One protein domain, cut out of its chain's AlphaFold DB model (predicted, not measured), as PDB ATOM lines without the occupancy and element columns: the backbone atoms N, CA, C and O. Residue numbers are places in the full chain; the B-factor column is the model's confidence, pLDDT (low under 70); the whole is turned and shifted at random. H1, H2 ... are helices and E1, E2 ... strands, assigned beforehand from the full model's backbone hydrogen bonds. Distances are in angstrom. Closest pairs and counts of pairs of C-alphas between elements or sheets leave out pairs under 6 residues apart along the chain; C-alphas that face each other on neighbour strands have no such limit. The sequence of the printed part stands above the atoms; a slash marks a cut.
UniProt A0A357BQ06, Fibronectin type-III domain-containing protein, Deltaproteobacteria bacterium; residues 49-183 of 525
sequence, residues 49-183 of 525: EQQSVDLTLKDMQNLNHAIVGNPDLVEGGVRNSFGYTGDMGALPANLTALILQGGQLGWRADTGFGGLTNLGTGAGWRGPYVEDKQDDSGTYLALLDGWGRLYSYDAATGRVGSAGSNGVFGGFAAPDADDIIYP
ATOM      1  N   GLU A  49      41.150  47.949 131.673       91.06
ATOM      2  CA  GLU A  49      40.395  48.417 130.514       91.06
ATOM      3  C   GLU A  49      38.890  48.156 130.662       91.06
ATOM      4  O   GLU A  49      38.079  49.067 130.502       91.06
ATOM      5  N   GLN A  50      38.500  46.939 131.060       93.50
ATOM      6  CA  GLN A  50      37.092  46.629 131.316       93.50
ATOM      7  C   GLN A  50      36.513  47.501 132.440       93.50
ATOM      8  O   GLN A  50      35.372  47.950 132.348       93.50
ATOM      9  N   GLN A  51      37.299  47.777 133.485       95.38
ATOM     10  CA  GLN A  51      36.891  48.679 134.562       95.38
ATOM     11  C   GLN A  51      36.674  50.107 134.052       95.38
ATOM     12  O   GLN A  51      35.671  50.720 134.412       95.38
ATOM     13  N   SER A  52      37.562  50.626 133.203       95.69
ATOM     14  CA  SER A  52      37.407  51.951 132.595       95.69
ATOM     15  C   SER A  52      36.152  52.031 131.725       95.69
ATOM     16  O   SER A  52      35.409  53.006 131.838       95.69
ATOM     17  N   VAL A  53      35.845  50.996 130.937       95.94
ATOM     18  CA  VAL A  53      34.605  50.918 130.141       95.94
ATOM     19  C   VAL A  53      33.361  50.904 131.039       95.94
ATOM     20  O   VAL A  53      32.434  51.687 130.818       95.94
ATOM     21  N   ASP A  54      33.338  50.054 132.068       95.81
ATOM     22  CA  ASP A  54      32.186  49.908 132.964       95.81
ATOM     23  C   ASP A  54      31.916  51.196 133.765       95.81
ATOM     24  O   ASP A  54      30.760  51.606 133.922       95.81
ATOM     25  N   LEU A  55      32.977  51.858 134.246       94.81
ATOM     26  CA  LEU A  55      32.889  53.161 134.912       94.81
ATOM     27  C   LEU A  55      32.353  54.228 133.957       94.81
ATOM     28  O   LEU A  55      31.379  54.902 134.282       94.81
ATOM     29  N   THR A  56      32.918  54.304 132.752       96.56
ATOM     30  CA  THR A  56      32.501  55.253 131.714       96.56
ATOM     31  C   THR A  56      31.016  55.118 131.395       96.56
ATOM     32  O   THR A  56      30.283  56.105 131.373       96.56
ATOM     33  N   LEU A  57      30.529  53.891 131.190       96.00
ATOM     34  CA  LEU A  57      29.120  53.660 130.885       96.00
ATOM     35  C   LEU A  57      28.213  54.086 132.046       96.00
ATOM     36  O   LEU A  57      27.172  54.709 131.824       96.00
ATOM     37  N   LYS A  58      28.607  53.772 133.282       94.88
ATOM     38  CA  LYS A  58      27.861  54.158 134.480       94.88
ATOM     39  C   LYS A  58      27.804  55.676 134.653       94.88
ATOM     40  O   LYS A  58      26.742  56.217 134.965       94.88
ATOM     41  N   ASP A  59      28.911  56.362 134.417       95.00
ATOM     42  CA  ASP A  59      28.982  57.815 134.526       95.00
ATOM     43  C   ASP A  59      28.181  58.491 133.415       95.00
ATOM     44  O   ASP A  59      27.390  59.391 133.691       95.00
ATOM     45  N   MET A  60      28.249  57.991 132.179       95.88
ATOM     46  CA  MET A  60      27.386  58.473 131.100       95.88
ATOM     47  C   MET A  60      25.894  58.243 131.373       95.88
ATOM     48  O   MET A  60      25.070  59.085 131.013       95.88
ATOM     49  N   GLN A  61      25.520  57.132 132.015       94.75
ATOM     50  CA  GLN A  61      24.140  56.898 132.454       94.75
ATOM     51  C   GLN A  61      23.709  57.924 133.505       94.75
ATOM     52  O   GLN A  61      22.619  58.488 133.399       94.75
ATOM     53  N   ASN A  62      24.574  58.217 134.478       94.38
ATOM     54  CA  ASN A  62      24.323  59.257 135.474       94.38
ATOM     55  C   ASN A  62      24.187  60.642 134.822       94.38
ATOM     56  O   ASN A  62      23.241  61.367 135.128       94.38
ATOM     57  N   LEU A  63      25.066  60.985 133.874       95.75
ATOM     58  CA  LEU A  63      24.988  62.225 133.100       95.75
ATOM     59  C   LEU A  63      23.691  62.298 132.293       95.75
ATOM     60  O   LEU A  63      23.013  63.321 132.304       95.75
ATOM     61  N   ASN A  64      23.289  61.213 131.636       95.00
ATOM     62  CA  ASN A  64      22.031  61.178 130.902       95.00
ATOM     63  C   ASN A  64      20.820  61.378 131.828       95.00
ATOM     64  O   ASN A  64      19.948  62.187 131.515       95.00
ATOM     65  N   HIS A  65      20.792  60.724 132.991       94.00
ATOM     66  CA  HIS A  65      19.758  60.961 134.000       94.00
ATOM     67  C   HIS A  65      19.780  62.398 134.533       94.00
ATOM     68  O   HIS A  65      18.720  62.958 134.801       94.00
ATOM     69  N   ALA A  66      20.944  63.033 134.646       95.38
ATOM     70  CA  ALA A  66      21.028  64.446 134.994       95.38
ATOM     71  C   ALA A  66      20.484  65.354 133.877       95.38
ATOM     72  O   ALA A  66      19.827  66.351 134.170       95.38
ATOM     73  N   ILE A  67      20.694  65.002 132.603       94.81
ATOM     74  CA  ILE A  67      20.207  65.768 131.447       94.81
ATOM     75  C   ILE A  67      18.687  65.638 131.297       94.81
ATOM     76  O   ILE A  67      17.994  66.654 131.275       94.81
ATOM     77  N   VAL A  68      18.155  64.417 131.174       92.81
ATOM     78  CA  VAL A  68      16.741  64.172 130.815       92.81
ATOM     79  C   VAL A  68      15.895  63.570 131.935       92.81
ATOM     80  O   VAL A  68      14.692  63.372 131.746       92.81
ATOM     81  N   GLY A  69      16.484  63.275 133.094       92.56
ATOM     82  CA  GLY A  69      15.828  62.601 134.214       92.56
ATOM     83  C   GLY A  69      15.815  61.081 134.082       92.56
ATOM     84  O   GLY A  69      15.957  60.531 132.993       92.56
ATOM     85  N   ASN A  70      15.544  60.387 135.185       90.94
ATOM     86  CA  ASN A  70      15.354  58.937 135.176       90.94
ATOM     87  C   ASN A  70      13.875  58.591 134.865       90.94
ATOM     88  O   ASN A  70      12.984  59.039 135.596       90.94
ATOM     89  N   PRO A  71      13.569  57.844 133.786       87.69
ATOM     90  CA  PRO A  71      12.199  57.445 133.450       87.69
ATOM     91  C   PRO A  71      11.557  56.474 134.452       87.69
ATOM     92  O   PRO A  71      10.335  56.497 134.589       87.69
ATOM     93  N   ASP A  72      12.350  55.700 135.193       88.25
ATOM     94  CA  ASP A  72      11.865  54.682 136.133       88.25
ATOM     95  C   ASP A  72      11.386  55.279 137.465       88.25
ATOM     96  O   ASP A  72      10.677  54.633 138.240       88.25
ATOM     97  N   LEU A  73      11.748  56.537 137.745       86.12
ATOM     98  CA  LEU A  73      11.302  57.252 138.938       86.12
ATOM     99  C   LEU A  73       9.884  57.790 138.729       86.12
ATOM    100  O   LEU A  73       9.675  58.930 138.302       86.12
ATOM    101  N   VAL A  74       8.911  56.943 139.052       84.31
ATOM    102  CA  VAL A  74       7.473  57.211 138.965       84.31
ATOM    103  C   VAL A  74       6.891  57.364 140.371       84.31
ATOM    104  O   VAL A  74       7.063  56.496 141.221       84.31
ATOM    105  N   GLU A  75       6.163  58.451 140.616       77.62
ATOM    106  CA  GLU A  75       5.445  58.700 141.869       77.62
ATOM    107  C   GLU A  75       3.967  58.950 141.559       77.62
ATOM    108  O   GLU A  75       3.631  59.717 140.657       77.62
ATOM    109  N   GLY A  76       3.059  58.253 142.250       73.50
ATOM    110  CA  GLY A  76       1.620  58.362 141.974       73.50
ATOM    111  C   GLY A  76       1.214  57.927 140.556       73.50
ATOM    112  O   GLY A  76       0.216  58.412 140.034       73.50
ATOM    113  N   GLY A  77       1.991  57.044 139.915       76.12
ATOM    114  CA  GLY A  77       1.743  56.576 138.544       76.12
ATOM    115  C   GLY A  77       2.233  57.521 137.441       76.12
ATOM    116  O   GLY A  77       2.043  57.221 136.265       76.12
ATOM    117  N   VAL A  78       2.889  58.633 137.795       78.50
ATOM    118  CA  VAL A  78       3.425  59.617 136.845       78.50
ATOM    119  C   VAL A  78       4.929  59.806 137.061       78.50
ATOM    120  O   VAL A  78       5.416  59.806 138.192       78.50
ATOM    121  N   ARG A  79       5.692  59.954 135.972       85.06
ATOM    122  CA  ARG A  79       7.141  60.212 136.031       85.06
ATOM    123  C   ARG A  79       7.429  61.474 136.848       85.06
ATOM    124  O   ARG A  79       6.803  62.509 136.635       85.06
ATOM    125  N   ASN A  80       8.393  61.395 137.760       83.00
ATOM    126  CA  ASN A  80       8.752  62.483 138.672       83.00
ATOM    127  C   ASN A  80      10.132  63.100 138.370       83.00
ATOM    128  O   ASN A  80      10.392  64.240 138.744       83.00
ATOM    129  N   SER A  81      11.018  62.384 137.672       89.31
ATOM    130  CA  SER A  81      12.375  62.855 137.366       89.31
ATOM    131  C   SER A  81      12.520  63.269 135.902       89.31
ATOM    132  O   SER A  81      12.342  62.444 135.008       89.31
ATOM    133  N   PHE A  82      12.883  64.534 135.665       91.50
ATOM    134  CA  PHE A  82      13.087  65.107 134.323       91.50
ATOM    135  C   PHE A  82      14.452  65.788 134.129       91.50
ATOM    136  O   PHE A  82      14.747  66.268 133.034       91.50
ATOM    137  N   GLY A  83      15.284  65.806 135.175       92.31
ATOM    138  CA  GLY A  83      16.623  66.391 135.142       92.31
ATOM    139  C   GLY A  83      16.634  67.860 134.715       92.31
ATOM    140  O   GLY A  83      15.633  68.571 134.824       92.31
ATOM    141  N   TYR A  84      17.770  68.284 134.174       93.06
ATOM    142  CA  TYR A  84      17.990  69.620 133.634       93.06
ATOM    143  C   TYR A  84      16.922  70.016 132.609       93.06
ATOM    144  O   TYR A  84      16.401  71.126 132.649       93.06
ATOM    145  N   THR A  85      16.564  69.102 131.706       91.56
ATOM    146  CA  THR A  85      15.635  69.386 130.605       91.56
ATOM    147  C   THR A  85      14.229  69.698 131.106       91.56
ATOM    148  O   THR A  85      13.568  70.564 130.543       91.56
ATOM    149  N   GLY A  86      13.773  69.038 132.174       90.56
ATOM    150  CA  GLY A  86      12.470  69.329 132.772       90.56
ATOM    151  C   GLY A  86      12.388  70.699 133.430       90.56
ATOM    152  O   GLY A  86      11.372  71.383 133.323       90.56
ATOM    153  N   ASP A  87      13.472  71.094 134.089       89.31
ATOM    154  CA  ASP A  87      13.542  72.336 134.854       89.31
ATOM    155  C   ASP A  87      13.847  73.548 133.952       89.31
ATOM    156  O   ASP A  87      13.377  74.660 134.206       89.31
ATOM    157  N   MET A  88      14.601  73.334 132.867       87.69
ATOM    158  CA  MET A  88      15.056  74.373 131.934       87.69
ATOM    159  C   MET A  88      14.293  74.396 130.605       87.69
ATOM    160  O   MET A  88      14.434  75.347 129.843       87.69
ATOM    161  N   GLY A  89      13.499  73.365 130.297       88.19
ATOM    162  CA  GLY A  89      12.735  73.247 129.048       88.19
ATOM    163  C   GLY A  89      13.585  73.031 127.788       88.19
ATOM    164  O   GLY A  89      13.050  73.068 126.680       88.19
ATOM    165  N   ALA A  90      14.895  72.822 127.939       89.50
ATOM    166  CA  ALA A  90      15.859  72.654 126.858       89.50
ATOM    167  C   ALA A  90      17.022  71.751 127.296       89.50
ATOM    168  O   ALA A  90      17.298  71.620 128.489       89.50
ATOM    169  N   LEU A  91      17.725  71.159 126.327       91.88
ATOM    170  CA  LEU A  91      18.975  70.447 126.594       91.88
ATOM    171  C   LEU A  91      20.065  71.432 127.050       91.88
ATOM    172  O   LEU A  91      20.081  72.582 126.597       91.88
ATOM    173  N   PRO A  92      20.987  71.009 127.932       93.12
ATOM    174  CA  PRO A  92      22.079  71.867 128.360       93.12
ATOM    175  C   PRO A  92      22.982  72.191 127.171       93.12
ATOM    176  O   PRO A  92      23.195  71.354 126.297       93.12
ATOM    177  N   ALA A  93      23.539  73.402 127.144       92.62
ATOM    178  CA  ALA A  93      24.468  73.816 126.089       92.62
ATOM    179  C   ALA A  93      25.827  73.096 126.183       92.62
ATOM    180  O   ALA A  93      26.536  72.961 125.191       92.62
ATOM    181  N   ASN A  94      26.200  72.654 127.384       93.31
ATOM    182  CA  ASN A  94      27.413  71.906 127.700       93.31
ATOM    183  C   ASN A  94      27.220  71.150 129.024       93.31
ATOM    184  O   ASN A  94      26.323  71.472 129.802       93.31
ATOM    185  N   LEU A  95      28.073  70.162 129.307       94.94
ATOM    186  CA  LEU A  95      27.950  69.358 130.529       94.94
ATOM    187  C   LEU A  95      28.230  70.153 131.813       94.94
ATOM    188  O   LEU A  95      27.686  69.823 132.864       94.94
ATOM    189  N   THR A  96      29.004  71.240 131.747       93.56
ATOM    190  CA  THR A  96      29.257  72.087 132.923       93.56
ATOM    191  C   THR A  96      27.992  72.797 133.415       93.56
ATOM    192  O   THR A  96      27.887  73.070 134.610       93.56
ATOM    193  N   ALA A  97      26.985  73.004 132.556       92.94
ATOM    194  CA  ALA A  97      25.672  73.523 132.945       92.94
ATOM    195  C   ALA A  97      24.913  72.615 133.935       92.94
ATOM    196  O   ALA A  97      24.003  73.090 134.617       92.94
ATOM    197  N   LEU A  98      25.281  71.330 134.031       94.62
ATOM    198  CA  LEU A  98      24.717  70.393 135.006       94.62
ATOM    199  C   LEU A  98      25.271  70.618 136.419       94.62
ATOM    200  O   LEU A  98      24.590  70.317 137.395       94.62
ATOM    201  N   ILE A  99      26.484  71.164 136.529       94.31
ATOM    202  CA  ILE A  99      27.213  71.337 137.794       94.31
ATOM    203  C   ILE A  99      27.118  72.789 138.272       94.31
ATOM    204  O   ILE A  99      26.900  73.052 139.453       94.31
ATOM    205  N   LEU A 100      27.234  73.750 137.353       91.19
ATOM    206  CA  LEU A 100      27.219  75.175 137.656       91.19
ATOM    207  C   LEU A 100      25.976  75.867 137.109       91.19
ATOM    208  O   LEU A 100      25.656  75.765 135.924       91.19
ATOM    209  N   GLN A 101      25.362  76.705 137.943       88.81
ATOM    210  CA  GLN A 101      24.333  77.634 137.489       88.81
ATOM    211  C   GLN A 101      24.902  78.636 136.470       88.81
ATOM    212  O   GLN A 101      24.334  78.834 135.398       88.81
ATOM    213  N   GLY A 102      26.040  79.270 136.775       86.06
ATOM    214  CA  GLY A 102      26.615  80.321 135.930       86.06
ATOM    215  C   GLY A 102      25.621  81.463 135.675       86.06
ATOM    216  O   GLY A 102      24.998  81.967 136.605       86.06
ATOM    217  N   GLY A 103      25.457  81.858 134.407       83.75
ATOM    218  CA  GLY A 103      24.480  82.871 133.977       83.75
ATOM    219  C   GLY A 103      23.052  82.347 133.769       83.75
ATOM    220  O   GLY A 103      22.198  83.087 133.286       83.75
ATOM    221  N   GLN A 104      22.787  81.076 134.079       86.19
ATOM    222  CA  GLN A 104      21.456  80.496 133.944       86.19
ATOM    223  C   GLN A 104      20.515  81.056 135.013       86.19
ATOM    224  O   GLN A 104      20.913  81.389 136.133       86.19
ATOM    225  N   LEU A 105      19.233  81.133 134.676       81.88
ATOM    226  CA  LEU A 105      18.211  81.555 135.626       81.88
ATOM    227  C   LEU A 105      18.121  80.527 136.740       81.88
ATOM    228  O   LEU A 105      17.920  79.353 136.455       81.88
ATOM    229  N   GLY A 106      18.250  80.959 137.990       85.19
ATOM    230  CA  GLY A 106      18.057  80.071 139.133       85.19
ATOM    231  C   GLY A 106      16.606  79.618 139.245       85.19
ATOM    232  O   GLY A 106      15.702  80.312 138.770       85.19
ATOM    233  N   TRP A 107      16.395  78.472 139.889       85.06
ATOM    234  CA  TRP A 107      15.070  77.929 140.150       85.06
ATOM    235  C   TRP A 107      14.162  78.965 140.808       85.06
ATOM    236  O   TRP A 107      14.478  79.552 141.848       85.06
ATOM    237  N   ARG A 108      12.994  79.157 140.206       78.88
ATOM    238  CA  ARG A 108      11.925  80.003 140.716       78.88
ATOM    239  C   ARG A 108      10.672  79.156 140.828       78.88
ATOM    240  O   ARG A 108      10.115  78.705 139.828       78.88
ATOM    241  N   ALA A 109      10.243  78.956 142.071       72.25
ATOM    242  CA  ALA A 109       8.926  78.413 142.358       72.25
ATOM    243  C   ALA A 109       7.839  79.376 141.852       72.25
ATOM    244  O   ALA A 109       8.088  80.573 141.667       72.25
ATOM    245  N   ASP A 110       6.636  78.849 141.637       63.06
ATOM    246  CA  ASP A 110       5.539  79.575 140.986       63.06
ATOM    247  C   ASP A 110       5.138  80.921 141.645       63.06
ATOM    248  O   ASP A 110       4.545  81.780 140.984       63.06
ATOM    249  N   THR A 111       5.550  81.172 142.894       54.31
ATOM    250  CA  THR A 111       5.276  82.403 143.650       54.31
ATOM    251  C   THR A 111       5.903  83.657 143.022       54.31
ATOM    252  O   THR A 111       5.474  84.769 143.323       54.31
ATOM    253  N   GLY A 112       6.881  83.503 142.118       50.97
ATOM    254  CA  GLY A 112       7.576  84.600 141.430       50.97
ATOM    255  C   GLY A 112       7.071  84.952 140.022       50.97
ATOM    256  O   GLY A 112       7.606  85.884 139.425       50.97
ATOM    257  N   PHE A 113       6.075  84.235 139.482       56.97
ATOM    258  CA  PHE A 113       5.628  84.350 138.082       56.97
ATOM    259  C   PHE A 113       4.103  84.478 137.925       56.97
ATOM    260  O   PHE A 113       3.487  83.814 137.096       56.97
ATOM    261  N   GLY A 114       3.483  85.369 138.704       50.69
ATOM    262  CA  GLY A 114       2.066  85.712 138.519       50.69
ATOM    263  C   GLY A 114       1.094  85.013 139.469       50.69
ATOM    264  O   GLY A 114      -0.026  84.714 139.072       50.69
ATOM    265  N   GLY A 115       1.494  84.813 140.728       49.00
ATOM    266  CA  GLY A 115       0.557  84.583 141.830       49.00
ATOM    267  C   GLY A 115       0.004  83.165 141.902       49.00
ATOM    268  O   GLY A 115      -1.131  82.905 141.515       49.00
ATOM    269  N   LEU A 116       0.785  82.262 142.482       50.12
ATOM    270  CA  LEU A 116       0.322  80.941 142.879       50.12
ATOM    271  C   LEU A 116       0.767  80.583 144.297       50.12
ATOM    272  O   LEU A 116       1.694  81.171 144.854       50.12
ATOM    273  N   THR A 117       0.063  79.606 144.870       48.22
ATOM    274  CA  THR A 117       0.359  78.977 146.153       48.22
ATOM    275  C   THR A 117       0.637  77.480 145.950       48.22
ATOM    276  O   THR A 117      -0.250  76.702 145.616       48.22
ATOM    277  N   ASN A 118       1.874  77.056 146.227       56.69
ATOM    278  CA  ASN A 118       2.238  75.694 146.651       56.69
ATOM    279  C   ASN A 118       1.841  74.503 145.741       56.69
ATOM    280  O   ASN A 118       1.551  73.427 146.265       56.69
ATOM    281  N   LEU A 119       1.891  74.617 144.406       69.00
ATOM    282  CA  LEU A 119       1.695  73.448 143.519       69.00
ATOM    283  C   LEU A 119       2.965  72.607 143.298       69.00
ATOM    284  O   LEU A 119       2.926  71.586 142.612       69.00
ATOM    285  N   GLY A 120       4.105  73.024 143.861       70.62
ATOM    286  CA  GLY A 120       5.391  72.345 143.663       70.62
ATOM    287  C   GLY A 120       5.928  72.449 142.230       70.62
ATOM    288  O   GLY A 120       6.837  71.708 141.866       70.62
ATOM    289  N   THR A 121       5.369  73.354 141.423       75.94
ATOM    290  CA  THR A 121       5.814  73.668 140.061       75.94
ATOM    291  C   THR A 121       6.752  74.873 140.056       75.94
ATOM    292  O   THR A 121       6.686  75.743 140.931       75.94
ATOM    293  N   GLY A 122       7.621  74.945 139.056       77.75
ATOM    294  CA  GLY A 122       8.571  76.035 138.885       77.75
ATOM    295  C   GLY A 122       9.415  75.826 137.638       77.75
ATOM    296  O   GLY A 122       9.221  74.858 136.907       77.75
ATOM    297  N   ALA A 123      10.335  76.750 137.400       83.25
ATOM    298  CA  ALA A 123      11.294  76.635 136.315       83.25
ATOM    299  C   ALA A 123      12.612  77.312 136.671       83.25
ATOM    300  O   ALA A 123      12.670  78.189 137.538       83.25
ATOM    301  N   GLY A 124      13.655  76.946 135.939       86.19
ATOM    302  CA  GLY A 124      15.005  77.453 136.118       86.19
ATOM    303  C   GLY A 124      15.923  76.408 136.733       86.19
ATOM    304  O   GLY A 124      15.524  75.310 137.092       86.19
ATOM    305  N   TRP A 125      17.190  76.760 136.851       89.31
ATOM    306  CA  TRP A 125      18.244  75.859 137.264       89.31
ATOM    307  C   TRP A 125      18.057  75.470 138.732       89.31
ATOM    308  O   TRP A 125      18.206  76.305 139.627       89.31
ATOM    309  N   ARG A 126      17.710  74.203 138.971       88.31
ATOM    310  CA  ARG A 126      17.452  73.614 140.295       88.31
ATOM    311  C   ARG A 126      18.615  72.764 140.812       88.31
ATOM    312  O   ARG A 126      18.480  72.078 141.822       88.31
ATOM    313  N   GLY A 127      19.726  72.782 140.084       87.81
ATOM    314  CA  GLY A 127      20.889  71.955 140.341       87.81
ATOM    315  C   GLY A 127      21.660  72.316 141.621       87.81
ATOM    316  O   GLY A 127      21.201  73.114 142.444       87.81
ATOM    317  N   PRO A 128      22.868  71.750 141.780       93.19
ATOM    318  CA  PRO A 128      23.576  70.918 140.799       93.19
ATOM    319  C   PRO A 128      22.855  69.589 140.517       93.19
ATOM    320  O   PRO A 128      22.306  68.968 141.420       93.19
ATOM    321  N   TYR A 129      22.821  69.177 139.248       94.00
ATOM    322  CA  TYR A 129      22.181  67.931 138.795       94.00
ATOM    323  C   TYR A 129      23.129  66.729 138.839       94.00
ATOM    324  O   TYR A 129      22.684  65.586 138.766       94.00
ATOM    325  N   VAL A 130      24.430  66.996 138.942       93.56
ATOM    326  CA  VAL A 130      25.494  66.007 139.109       93.56
ATOM    327  C   VAL A 130      26.331  66.457 140.295       93.56
ATOM    328  O   VAL A 130      26.739  67.619 140.359       93.56
ATOM    329  N   GLU A 131      26.558  65.556 141.246       86.50
ATOM    330  CA  GLU A 131      27.514  65.800 142.322       86.50
ATOM    331  C   GLU A 131      28.926  65.682 141.771       86.50
ATOM    332  O   GLU A 131      29.236  64.731 141.056       86.50
ATOM    333  N   ASP A 132      29.787  66.635 142.120       87.50
ATOM    334  CA  ASP A 132      31.144  66.617 141.613       87.50
ATOM    335  C   ASP A 132      32.176  67.219 142.572       87.50
ATOM    336  O   ASP A 132      31.862  68.021 143.456       87.50
ATOM    337  N   LYS A 133      33.430  66.812 142.374       82.62
ATOM    338  CA  LYS A 133      34.629  67.377 142.981       82.62
ATOM    339  C   LYS A 133      35.555  67.849 141.869       82.62
ATOM    340  O   LYS A 133      35.683  67.196 140.843       82.62
ATOM    341  N   GLN A 134      36.238  68.960 142.110       88.19
ATOM    342  CA  GLN A 134      37.304  69.402 141.221       88.19
ATOM    343  C   GLN A 134      38.626  68.726 141.586       88.19
ATOM    344  O   GLN A 134      38.889  68.482 142.767       88.19
ATOM    345  N   ASP A 135      39.452  68.443 140.582       85.75
ATOM    346  CA  ASP A 135      40.868  68.140 140.785       85.75
ATOM    347  C   ASP A 135      41.676  69.408 141.135       85.75
ATOM    348  O   ASP A 135      41.160  70.529 141.120       85.75
ATOM    349  N   ASP A 136      42.970  69.245 141.423       86.38
ATOM    350  CA  ASP A 136      43.878  70.359 141.744       86.38
ATOM    351  C   ASP A 136      44.043  71.368 140.584       86.38
ATOM    352  O   ASP A 136      44.549  72.473 140.784       86.38
ATOM    353  N   SER A 137      43.610  71.003 139.373       84.44
ATOM    354  CA  SER A 137      43.621  71.849 138.174       84.44
ATOM    355  C   SER A 137      42.275  72.553 137.928       84.44
ATOM    356  O   SER A 137      42.156  73.323 136.974       84.44
ATOM    357  N   GLY A 138      41.268  72.325 138.780       83.69
ATOM    358  CA  GLY A 138      39.919  72.879 138.646       83.69
ATOM    359  C   GLY A 138      39.008  72.112 137.680       83.69
ATOM    360  O   GLY A 138      37.907  72.586 137.385       83.69
ATOM    361  N   THR A 139      39.433  70.948 137.184       88.12
ATOM    362  CA  THR A 139      38.647  70.089 136.291       88.12
ATOM    363  C   THR A 139      37.600  69.329 137.084       88.12
ATOM    364  O   THR A 139      37.898  68.726 138.111       88.12
ATOM    365  N   TYR A 140      36.374  69.332 136.582       90.12
ATOM    366  CA  TYR A 140      35.255  68.597 137.151       90.12
ATOM    367  C   TYR A 140      35.405  67.087 136.907       90.12
ATOM    368  O   TYR A 140      35.363  66.648 135.755       90.12
ATOM    369  N   LEU A 141      35.599  66.298 137.968       89.50
ATOM    370  CA  LEU A 141      35.902  64.863 137.874       89.50
ATOM    371  C   LEU A 141      34.738  64.053 137.287       89.50
ATOM    372  O   LEU A 141      34.968  63.107 136.543       89.50
ATOM    373  N   ALA A 142      33.496  64.458 137.546       89.75
ATOM    374  CA  ALA A 142      32.283  63.857 136.995       89.75
ATOM    375  C   ALA A 142      32.142  64.063 135.477       89.75
ATOM    376  O   ALA A 142      31.250  63.488 134.852       89.75
ATOM    377  N   LEU A 143      32.991  64.908 134.881       94.50
ATOM    378  CA  LEU A 143      33.058  65.122 133.438       94.50
ATOM    379  C   LEU A 143      34.202  64.346 132.774       94.50
ATOM    380  O   LEU A 143      34.409  64.516 131.571       94.50
ATOM    381  N   LEU A 144      34.931  63.526 133.537       94.50
ATOM    382  CA  LEU A 144      35.984  62.655 133.033       94.50
ATOM    383  C   LEU A 144      35.470  61.226 132.829       94.50
ATOM    384  O   LEU A 144      34.627  60.736 133.577       94.50
ATOM    385  N   ASP A 145      36.001  60.561 131.811       95.62
ATOM    386  CA  ASP A 145      35.786  59.143 131.557       95.62
ATOM    387  C   ASP A 145      36.703  58.247 132.401       95.62
ATOM    388  O   ASP A 145      37.559  58.710 133.161       95.62
ATOM    389  N   GLY A 146      36.542  56.930 132.252       93.38
ATOM    390  CA  GLY A 146      37.333  55.927 132.964       93.38
ATOM    391  C   GLY A 146      38.833  55.941 132.639       93.38
ATOM    392  O   GLY A 146      39.594  55.244 133.312       93.38
ATOM    393  N   TRP A 147      39.272  56.721 131.646       94.62
ATOM    394  CA  TRP A 147      40.681  56.959 131.317       94.62
ATOM    395  C   TRP A 147      41.149  58.369 131.724       94.62
ATOM    396  O   TRP A 147      42.289  58.744 131.439       94.62
ATOM    397  N   GLY A 148      40.305  59.148 132.411       92.62
ATOM    398  CA  GLY A 148      40.621  60.483 132.914       92.62
ATOM    399  C   GLY A 148      40.532  61.591 131.863       92.62
ATOM    400  O   GLY A 148      41.184  62.624 132.020       92.62
ATOM    401  N   ARG A 149      39.771  61.396 130.780       93.75
ATOM    402  CA  ARG A 149      39.610  62.371 129.686       93.75
ATOM    403  C   ARG A 149      38.214  62.972 129.687       93.75
ATOM    404  O   ARG A 149      37.255  62.316 130.064       93.75
ATOM    405  N   LEU A 150      38.084  64.221 129.239       94.62
ATOM    406  CA  LEU A 150      36.784  64.893 129.186       94.62
ATOM    407  C   LEU A 150      35.836  64.222 128.192       94.62
ATOM    408  O   LEU A 150      36.214  63.923 127.058       94.62
ATOM    409  N   TYR A 151      34.574  64.092 128.592       97.19
ATOM    410  CA  TYR A 151      33.515  63.686 127.682       97.19
ATOM    411  C   TYR A 151      33.289  64.705 126.560       97.19
ATOM    412  O   TYR A 151      33.237  65.919 126.777       97.19
ATOM    413  N   SER A 152      33.040  64.190 125.361       96.44
ATOM    414  CA  SER A 152      32.430  64.944 124.268       96.44
ATOM    415  C   SER A 152      30.917  65.009 124.468       96.44
ATOM    416  O   SER A 152      30.299  64.035 124.894       96.44
ATOM    417  N   TYR A 153      30.288  66.139 124.140       97.00
ATOM    418  CA  TYR A 153      28.842  66.318 124.285       97.00
ATOM    419  C   TYR A 153      28.231  66.993 123.060       97.00
ATOM    420  O   TYR A 153      28.731  68.016 122.592       97.00
ATOM    421  N   ASP A 154      27.130  66.430 122.569       95.69
ATOM    422  CA  ASP A 154      26.326  67.000 121.494       95.69
ATOM    423  C   ASP A 154      25.037  67.609 122.060       95.69
ATOM    424  O   ASP A 154      24.079  66.905 122.390       95.69
ATOM    425  N   ALA A 155      25.005  68.941 122.128       92.69
ATOM    426  CA  ALA A 155      23.874  69.703 122.654       92.69
ATOM    427  C   ALA A 155      22.589  69.572 121.823       92.69
ATOM    428  O   ALA A 155      21.503  69.798 122.354       92.69
ATOM    429  N   ALA A 156      22.685  69.209 120.538       91.50
ATOM    430  CA  ALA A 156      21.510  69.037 119.689       91.50
ATOM    431  C   ALA A 156      20.813  67.697 119.948       91.50
ATOM    432  O   ALA A 156      19.590  67.604 119.841       91.50
ATOM    433  N   THR A 157      21.582  66.659 120.286       93.19
ATOM    434  CA  THR A 157      21.055  65.299 120.447       93.19
ATOM    435  C   THR A 157      21.018  64.808 121.889       93.19
ATOM    436  O   THR A 157      20.391  63.772 122.137       93.19
ATOM    437  N   GLY A 158      21.662  65.518 122.820       94.00
ATOM    438  CA  GLY A 158      21.784  65.147 124.230       94.00
ATOM    439  C   GLY A 158      22.702  63.944 124.468       94.00
ATOM    440  O   GLY A 158      22.590  63.295 125.508       94.00
ATOM    441  N   ARG A 159      23.559  63.603 123.494       95.94
ATOM    442  CA  ARG A 159      24.455  62.438 123.545       95.94
ATOM    443  C   ARG A 159      25.799  62.817 124.154       95.94
ATOM    444  O   ARG A 159      26.336  63.891 123.884       95.94
ATOM    445  N   VAL A 160      26.343  61.901 124.947       97.44
ATOM    446  CA  VAL A 160      27.660  61.992 125.579       97.44
ATOM    447  C   VAL A 160      28.563  60.927 124.960       97.44
ATOM    448  O   VAL A 160      28.118  59.804 124.727       97.44
ATOM    449  N   GLY A 161      29.803  61.290 124.647       96.75
ATOM    450  CA  GLY A 161      30.793  60.424 124.013       96.75
ATOM    451  C   GLY A 161      32.115  60.406 124.776       96.75
ATOM    452  O   GLY A 161      32.540  61.437 125.292       96.75
ATOM    453  N   SER A 162      32.763  59.248 124.843       97.50
ATOM    454  CA  SER A 162      34.131  59.063 125.340       97.50
ATOM    455  C   SER A 162      34.992  58.571 124.189       97.50
ATOM    456  O   SER A 162      34.537  57.765 123.380       97.50
ATOM    457  N   ALA A 163      36.228  59.063 124.165       96.19
ATOM    458  CA  ALA A 163      37.259  58.710 123.196       96.19
ATOM    459  C   ALA A 163      37.894  57.328 123.452       96.19
ATOM    460  O   ALA A 163      38.888  56.977 122.823       96.19
ATOM    461  N   GLY A 164      37.401  56.601 124.460       94.75
ATOM    462  CA  GLY A 164      37.812  55.238 124.751       94.75
ATOM    463  C   GLY A 164      39.306  55.066 125.030       94.75
ATOM    464  O   GLY A 164      40.013  55.948 125.537       94.75
ATOM    465  N   SER A 165      39.779  53.873 124.685       92.94
ATOM    466  CA  SER A 165      41.130  53.380 124.949       92.94
ATOM    467  C   SER A 165      42.218  54.204 124.252       92.94
ATOM    468  O   SER A 165      43.266  54.500 124.840       92.94
ATOM    469  N   ASN A 166      41.963  54.616 123.007       92.31
ATOM    470  CA  ASN A 166      42.933  55.262 122.132       92.31
ATOM    471  C   ASN A 166      43.036  56.778 122.405       92.31
ATOM    472  O   ASN A 166      44.044  57.401 122.059       92.31
ATOM    473  N   GLY A 167      42.038  57.360 123.085       93.75
ATOM    474  CA  GLY A 167      41.984  58.773 123.453       93.75
ATOM    475  C   GLY A 167      41.664  59.734 122.302       93.75
ATOM    476  O   GLY A 167      41.866  60.940 122.457       93.75
ATOM    477  N   VAL A 168      41.176  59.231 121.171       95.25
ATOM    478  CA  VAL A 168      40.775  59.970 119.971       95.25
ATOM    479  C   VAL A 168      39.291  59.730 119.718       95.25
ATOM    480  O   VAL A 168      38.884  58.616 119.440       95.25
ATOM    481  N   PHE A 169      38.489  60.795 119.793       95.88
ATOM    482  CA  PHE A 169      37.053  60.712 119.524       95.88
ATOM    483  C   PHE A 169      36.774  60.929 118.033       95.88
ATOM    484  O   PHE A 169      36.989  62.034 117.519       95.88
ATOM    485  N   GLY A 170      36.257  59.906 117.351       93.50
ATOM    486  CA  GLY A 170      35.911  59.939 115.923       93.50
ATOM    487  C   GLY A 170      34.671  60.787 115.612       93.50
ATOM    488  O   GLY A 170      34.497  61.291 114.499       93.50
ATOM    489  N   GLY A 171      33.832  61.031 116.624       94.06
ATOM    490  CA  GLY A 171      32.661  61.902 116.545       94.06
ATOM    491  C   GLY A 171      31.326  61.157 116.600       94.06
ATOM    492  O   GLY A 171      31.223  59.954 116.392       94.06
ATOM    493  N   PHE A 172      30.237  61.891 116.836       94.25
ATOM    494  CA  PHE A 172      28.915  61.291 117.076       94.25
ATOM    495  C   PHE A 172      28.253  60.631 115.858       94.25
ATOM    496  O   PHE A 172      27.339  59.816 116.031       94.25
ATOM    497  N   ALA A 173      28.650  61.028 114.647       92.31
ATOM    498  CA  ALA A 173      28.088  60.530 113.391       92.31
ATOM    499  C   ALA A 173      28.854  59.321 112.833       92.31
ATOM    500  O   ALA A 173      28.262  58.484 112.155       92.31
ATOM    501  N   ALA A 174      30.154  59.239 113.119       92.12
ATOM    502  CA  ALA A 174      31.047  58.177 112.678       92.12
ATOM    503  C   ALA A 174      32.058  57.883 113.802       92.12
ATOM    504  O   ALA A 174      33.203  58.311 113.697       92.12
ATOM    505  N   PRO A 175      31.614  57.232 114.896       93.25
ATOM    506  CA  PRO A 175      32.491  56.894 116.011       93.25
ATOM    507  C   PRO A 175      33.570  55.897 115.592       93.25
ATOM    508  O   PRO A 175      33.317  55.010 114.766       93.25
ATOM    509  N   ASP A 176      34.742  56.018 116.207       94.69
ATOM    510  CA  ASP A 176      35.799  55.019 116.119       94.69
ATOM    511  C   ASP A 176      35.392  53.736 116.868       94.69
ATOM    512  O   ASP A 176      34.423  53.698 117.627       94.69
ATOM    513  N   ALA A 177      36.104  52.632 116.623       93.31
ATOM    514  CA  ALA A 177      35.708  51.314 117.131       93.31
ATOM    515  C   ALA A 177      35.699  51.213 118.667       93.31
ATOM    516  O   ALA A 177      34.989  50.371 119.215       93.31
ATOM    517  N   ASP A 178      36.495  52.037 119.343       93.31
ATOM    518  CA  ASP A 178      36.585  52.112 120.797       93.31
ATOM    519  C   ASP A 178      35.835  53.304 121.405       93.31
ATOM    520  O   ASP A 178      35.779  53.417 122.630       93.31
ATOM    521  N   ASP A 179      35.207  54.151 120.583       96.00
ATOM    522  CA  ASP A 179      34.365  55.233 121.080       96.00
ATOM    523  C   ASP A 179      33.121  54.668 121.771       96.00
ATOM    524  O   ASP A 179      32.376  53.837 121.239       96.00
ATOM    525  N   ILE A 180      32.836  55.197 122.956       96.81
ATOM    526  CA  ILE A 180      31.626  54.868 123.706       96.81
ATOM    527  C   ILE A 180      30.677  56.048 123.568       96.81
ATOM    528  O   ILE A 180      31.052  57.179 123.861       96.81
ATOM    529  N   ILE A 181      29.438  55.805 123.136       97.06
ATOM    530  CA  ILE A 181      28.405  56.843 123.058       97.06
ATOM    531  C   ILE A 181      27.172  56.415 123.845       97.06
ATOM    532  O   ILE A 181      26.654  55.310 123.675       97.06
ATOM    533  N   TYR A 182      26.649  57.316 124.668       95.62
ATOM    534  CA  TYR A 182      25.409  57.093 125.390       95.62
ATOM    535  C   TYR A 182      24.574  58.384 125.491       95.62
ATOM    536  O   TYR A 182      25.109  59.450 125.796       95.62
ATOM    537  N   PRO A 183      23.249  58.317 125.276       93.94
ATOM    538  CA  PRO A 183      22.520  57.182 124.716       93.94
ATOM    539  C   PRO A 183      22.909  56.902 123.252       93.94
ATOM    540  O   PRO A 183      23.422  57.760 122.528       93.94
TER     541      PRO A 183
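What this domain is: This is residues 49 to 183 of the 525 residues of the protein "Fibronectin type-III domain-containing protein" of Deltaproteobacteria bacterium (UniProt A0A357BQ06). Little regular structure: one long helix, H1, covers a small three-stranded sheet, with short H2 and H3 near H1's last residues and long loops round them; the loop holding Gly 115 makes one end of the long axis. Of 135 printed residues, 40 are in named elements, class mixed, order H1 H2 H3 E1 E2 E3; antiparallel E1 E2 E3 form a meander, each strand neighbour to the one before. The whole is only just compact, close to loose: radius of gyration of the C-alphas 16.7 A, spans 55 by 37 by 25 A.

Where its parts are: H1, residues 49 to 68, runs 28.4 A from C-alpha 49 at (40.395, 48.417, 130.514). H2 is residues 83 to 88, H3 95 to 98, E1 152 to 154, E2 159 to 162, E3 180 to 182, ending at (25.409, 57.093, 125.390).

How they stand to each other: Two layers: H1 is on one face of the sheet, height 8.6 A, along the strands; C-alphas of Met 60 and Tyr 182 are closest to E3, 6.2 A. Hairpins E1-E2 and E2-E3 have N 152 and O 161, 2.8 A, and N 160 and O 182, 2.9 A, within hydrogen-bond range. H1 touches H2 with residues 65 to 68 alone; closest C-alphas, Ala 66 and Gly 83, 4.8 A. H3 is close to H1 but not clearly touching: closest C-alphas, Ala 66 and Leu 98, 7.0 A. Every O i to N i+4 pair in H1 and H2 is within range; H3 is too short for one.

The domain as a whole: The farthest C-alphas, Gly 115 and Asn 166, are 55.2 A apart. The printed part has no cut; the links H1 to H2, H3 to E1 and E2 to E3 are long. Residues 110 to 119 have pLDDT under 70.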